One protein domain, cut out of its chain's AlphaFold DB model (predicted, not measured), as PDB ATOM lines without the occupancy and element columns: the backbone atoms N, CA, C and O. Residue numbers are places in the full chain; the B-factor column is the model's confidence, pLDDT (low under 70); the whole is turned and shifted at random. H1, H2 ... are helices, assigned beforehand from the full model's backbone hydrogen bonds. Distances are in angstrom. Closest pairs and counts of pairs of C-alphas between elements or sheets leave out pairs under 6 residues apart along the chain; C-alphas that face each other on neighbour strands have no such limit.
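AT A GLANCE: This is residues 72 to 111 of the 154 residues of the protein "Hypothetical protein" of Rhodosorus marinus (UniProt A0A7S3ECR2). This domain has little regular structure: two short helices, H1 and H2, are set in a chain that goes round in one loop. Residues 72 to 82 make one long side, H1 one end, H2 part of the opposite side, and residues 107 to 111 the other end. The printed part has 40 residues, of which the two helices, H1 then H2, hold 15; there is no named strand, and the class is all helix. It is compact, with a radius of gyration of the C-alphas of 9.6 A, and elongated, spanning 26 by 16 by 15 A.

IN THESE COORDINATES: H1, residues 83 to 88, begins at C-alpha 83 (83.633, 122.515, 129.757). H2, residues 94 to 102, measures 11.8 A and ends at C-alpha 102 (86.212, 111.318, 135.614).

HOW THE PARTS SIT: H1 and H2 are close but not clearly touching; their closest C-alphas, of Arg 86 and Leu 98, are 6.5 A apart. They run opposite ways at a steep tilt of 57 degrees. In both helices every O i to N i+4 pair is within hydrogen-bond range.

THE WHOLE: The C-alphas farthest apart, of Ser 88 and Arg 111, are separated by 26.5 A. The printed part has no cut, the link from H1 to H2 is tight, and no printed residue is under 70 in pLDDT.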
ATOM      1  N   PRO A  72      97.232 117.262 131.825       96.00
ATOM      2  CA  PRO A  72      96.694 118.408 132.565       96.00
ATOM      3  C   PRO A  72      96.215 118.074 133.988       96.00
ATOM      4  O   PRO A  72      96.164 118.959 134.846       96.00
ATOM      5  N   ILE A  73      95.840 116.816 134.247       95.69
ATOM      6  CA  ILE A  73      95.385 116.353 135.563       95.69
ATOM      7  C   ILE A  73      96.601 116.150 136.471       95.69
ATOM      8  O   ILE A  73      96.605 116.685 137.584       95.69
ATOM      9  N   GLU A  74      97.644 115.476 135.975       96.06
ATOM     10  CA  GLU A  74      98.924 115.315 136.677       96.06
ATOM     11  C   GLU A  74      99.559 116.677 136.987       96.06
ATOM     12  O   GLU A  74      99.974 116.938 138.113       96.06
ATOM     13  N   ALA A  75      99.542 117.609 136.035       95.69
ATOM     14  CA  ALA A  75     100.070 118.963 136.202       95.69
ATOM     15  C   ALA A  75      99.221 119.872 137.119       95.69
ATOM     16  O   ALA A  75      99.602 121.017 137.387       95.69
ATOM     17  N   ASN A  76      98.076 119.388 137.617       95.38
ATOM     18  CA  ASN A  76      97.117 120.149 138.420       95.38
ATOM     19  C   ASN A  76      96.600 121.425 137.712       95.38
ATOM     20  O   ASN A  76      96.363 122.449 138.350       95.38
ATOM     21  N   ILE A  77      96.407 121.360 136.390       95.88
ATOM     22  CA  ILE A  77      95.915 122.459 135.538       95.88
ATOM     23  C   ILE A  77      94.654 122.071 134.752       95.88
ATOM     24  O   ILE A  77      94.384 122.618 133.693       95.88
ATOM     25  N   ASN A  78      93.822 121.163 135.275       94.00
ATOM     26  CA  ASN A  78      92.577 120.715 134.626       94.00
ATOM     27  C   ASN A  78      91.639 121.868 134.180       94.00
ATOM     28  O   ASN A  78      90.796 121.702 133.296       94.00
ATOM     29  N   PHE A  79      91.778 123.067 134.758       94.38
ATOM     30  CA  PHE A  79      91.039 124.254 134.322       94.38
ATOM     31  C   PHE A  79      91.260 124.611 132.838       94.38
ATOM     32  O   PHE A  79      90.382 125.233 132.249       94.38
ATOM     33  N   VAL A  80      92.370 124.185 132.218       95.62
ATOM     34  CA  VAL A  80      92.652 124.436 130.791       95.62
ATOM     35  C   VAL A  80      91.733 123.651 129.852       95.62
ATOM     36  O   VAL A  80      91.529 124.046 128.706       95.62
ATOM     37  N   VAL A  81      91.139 122.549 130.322       96.19
ATOM     38  CA  VAL A  81      90.174 121.773 129.538       96.19
ATOM     39  C   VAL A  81      88.799 122.414 129.698       96.19
ATOM     40  O   VAL A  81      88.128 122.221 130.715       96.19
ATOM     41  N   ALA A  82      88.379 123.180 128.692       96.38
ATOM     42  CA  ALA A  82      87.091 123.868 128.689       96.38
ATOM     43  C   ALA A  82      85.910 122.894 128.837       96.38
ATOM     44  O   ALA A  82      85.946 121.775 128.323       96.38
ATOM     45  N   LYS A  83      84.827 123.341 129.488       96.44
ATOM     46  CA  LYS A  83      83.633 122.515 129.757       96.44
ATOM     47  C   LYS A  83      83.086 121.831 128.500       96.44
ATOM     48  O   LYS A  83      82.892 120.623 128.518       96.44
ATOM     49  N   SER A  84      82.925 122.574 127.404       97.12
ATOM     50  CA  SER A  84      82.443 122.022 126.130       97.12
ATOM     51  C   SER A  84      83.321 120.878 125.622       97.12
ATOM     52  O   SER A  84      82.806 119.887 125.125       97.12
ATOM     53  N   ARG A  85      84.645 120.967 125.809       96.75
ATOM     54  CA  ARG A  85      85.588 119.910 125.424       96.75
ATOM     55  C   ARG A  85      85.514 118.700 126.341       96.75
ATOM     56  O   ARG A  85      85.733 117.592 125.869       96.75
ATOM     57  N   ARG A  86      85.181 118.891 127.620       96.12
ATOM     58  CA  ARG A  86      84.937 117.777 128.551       96.12
ATOM     59  C   ARG A  86      83.718 116.953 128.144       96.12
ATOM     60  O   ARG A  86      83.718 115.746 128.332       96.12
ATOM     61  N   GLU A  87      82.706 117.610 127.587       95.88
ATOM     62  CA  GLU A  87      81.464 116.976 127.135       95.88
ATOM     63  C   GLU A  87      81.612 116.363 125.736       95.88
ATOM     64  O   GLU A  87      81.177 115.238 125.507       95.88
ATOM     65  N   SER A  88      82.238 117.084 124.800       96.12
ATOM     66  CA  SER A  88      82.317 116.672 123.392       96.12
ATOM     67  C   SER A  88      83.544 115.828 123.043       96.12
ATOM     68  O   SER A  88      83.568 115.209 121.983       96.12
ATOM     69  N   GLY A  89      84.610 115.882 123.848       95.75
ATOM     70  CA  GLY A  89      85.917 115.332 123.486       95.75
ATOM     71  C   GLY A  89      86.480 115.912 122.179       95.75
ATOM     72  O   GLY A  89      86.369 117.120 121.902       95.75
ATOM     73  N   GLY A  90      87.128 115.057 121.384       95.69
ATOM     74  CA  GLY A  90      87.616 115.347 120.033       95.69
ATOM     75  C   GLY A  90      88.910 116.162 119.983       95.69
ATOM     76  O   GLY A  90      89.180 116.836 118.993       95.69
ATOM     77  N   PHE A  91      89.673 116.206 121.077       96.50
ATOM     78  CA  PHE A  91      91.016 116.797 121.110       96.50
ATOM     79  C   PHE A  91      92.067 115.696 121.221       96.50
ATOM     80  O   PHE A  91      91.773 114.570 121.613       96.50
ATOM     81  N   LEU A  92      93.308 116.026 120.875       96.06
ATOM     82  CA  LEU A  92      94.423 115.093 121.001       96.06
ATOM     83  C   LEU A  92      94.583 114.664 122.467       96.06
ATOM     84  O   LEU A  92      94.689 115.506 123.353       96.06
ATOM     85  N   GLY A  93      94.570 113.351 122.712       95.38
ATOM     86  CA  GLY A  93      94.669 112.776 124.058       95.38
ATOM     87  C   GLY A  93      93.360 112.753 124.860       95.38
ATOM     88  O   GLY A  93      93.395 112.420 126.045       95.38
ATOM     89  N   ASP A  94      92.211 113.063 124.246       97.00
ATOM     90  CA  ASP A  94      90.913 113.132 124.932       97.00
ATOM     91  C   ASP A  94      90.560 111.873 125.735       97.00
ATOM     92  O   ASP A  94      90.141 111.992 126.878       97.00
ATOM     93  N   LYS A  95      90.800 110.670 125.208       97.06
ATOM     94  CA  LYS A  95      90.492 109.408 125.900       97.06
ATOM     95  C   LYS A  95      91.155 109.304 127.275       97.06
ATOM     96  O   LYS A  95      90.501 108.887 128.225       97.06
ATOM     97  N   ILE A  96      92.430 109.685 127.375       96.75
ATOM     98  CA  ILE A  96      93.208 109.639 128.625       96.75
ATOM     99  C   ILE A  96      92.810 110.803 129.532       96.75
ATOM    100  O   ILE A  96      92.573 110.630 130.722       96.75
ATOM    101  N   ILE A  97      92.712 112.005 128.971       97.06
ATOM    102  CA  ILE A  97      92.442 113.211 129.755       97.06
ATOM    103  C   ILE A  97      91.028 113.157 130.349       97.06
ATOM    104  O   ILE A  97      90.839 113.471 131.521       97.06
ATOM    105  N   LEU A  98      90.029 112.726 129.577       97.38
ATOM    106  CA  LEU A  98      88.649 112.611 130.048       97.38
ATOM    107  C   LEU A  98      88.482 111.491 131.079       97.38
ATOM    108  O   LEU A  98      87.755 111.692 132.052       97.38
ATOM    109  N   SER A  99      89.174 110.355 130.922       97.19
ATOM    110  CA  SER A  99      89.138 109.292 131.932       97.19
ATOM    111  C   SER A  99      89.753 109.759 133.253       97.19
ATOM    112  O   SER A  99      89.126 109.593 134.292       97.19
ATOM    113  N   GLN A 100      90.898 110.448 133.219       96.88
ATOM    114  CA  GLN A 100      91.535 111.025 134.411       96.88
ATOM    115  C   GLN A 100      90.713 112.154 135.062       96.88
ATOM    116  O   GLN A 100      90.799 112.378 136.270       96.88
ATOM    117  N   ILE A 101      89.915 112.896 134.282       95.38
ATOM    118  CA  ILE A 101      88.966 113.882 134.827       95.38
ATOM    119  C   ILE A 101      87.829 113.185 135.579       95.38
ATOM    120  O   ILE A 101      87.432 113.669 136.641       95.38
ATOM    121  N   ALA A 102      87.298 112.093 135.020       95.50
ATOM    122  CA  ALA A 102      86.212 111.318 135.614       95.50
ATOM    123  C   ALA A 102      86.668 110.548 136.863       95.50
ATOM    124  O   ALA A 102      85.944 110.510 137.857       95.50
ATOM    125  N   ASP A 103      87.880 109.996 136.828       95.81
ATOM    126  CA  ASP A 103      88.485 109.248 137.920       95.81
ATOM    127  C   ASP A 103      89.941 109.683 138.143       95.81
ATOM    128  O   ASP A 103      90.862 109.322 137.409       95.81
ATOM    129  N   LYS A 104      90.150 110.454 139.214       89.12
ATOM    130  CA  LYS A 104      91.474 110.959 139.602       89.12
ATOM    131  C   LYS A 104      92.394 109.872 140.164       89.12
ATOM    132  O   LYS A 104      93.570 110.148 140.363       89.12
ATOM    133  N   THR A 105      91.890 108.672 140.456       92.19
ATOM    134  CA  THR A 105      92.740 107.555 140.898       92.19
ATOM    135  C   THR A 105      93.566 106.972 139.752       92.19
ATOM    136  O   THR A 105      94.558 106.302 140.001       92.19
ATOM    137  N   LEU A 106      93.226 107.314 138.504       93.00
ATOM    138  CA  LEU A 106      93.974 106.956 137.296       93.00
ATOM    139  C   LEU A 106      95.244 107.801 137.075       93.00
ATOM    140  O   LEU A 106      95.838 107.749 135.997       93.00
ATOM    141  N   THR A 107      95.630 108.629 138.048       91.62
ATOM    142  CA  THR A 107      96.888 109.383 138.023       91.62
ATOM    143  C   THR A 107      97.780 108.963 139.178       91.62
ATOM    144  O   THR A 107      97.405 109.143 140.337       91.62
ATOM    145  N   ASP A 108      98.982 108.493 138.856       89.69
ATOM    146  CA  ASP A 108      99.960 108.022 139.847       89.69
ATOM    147  C   ASP A 108     100.806 109.159 140.442       89.69
ATOM    148  O   ASP A 108     101.478 108.992 141.460       89.69
ATOM    149  N   ARG A 109     100.780 110.340 139.815       90.75
ATOM    150  CA  ARG A 109     101.529 111.527 140.238       90.75
ATOM    151  C   ARG A 109     100.698 112.791 140.095       90.75
ATOM    152  O   ARG A 109      99.795 112.882 139.263       90.75
ATOM    153  N   LYS A 110     101.036 113.800 140.898       92.12
ATOM    154  CA  LYS A 110     100.412 115.118 140.827       92.12
ATOM    155  C   LYS A 110     101.383 116.222 141.230       92.12
ATOM    156  O   LYS A 110     102.017 116.134 142.276       92.12
ATOM    157  N   ARG A 111     101.441 117.295 140.442       93.94
ATOM    158  CA  ARG A 111     102.206 118.503 140.754       93.94
ATOM    159  C   ARG A 111     101.641 119.185 142.001       93.94
ATOM    160  O   ARG A 111     100.444 119.484 142.072       93.94
TER     161      ARG A 111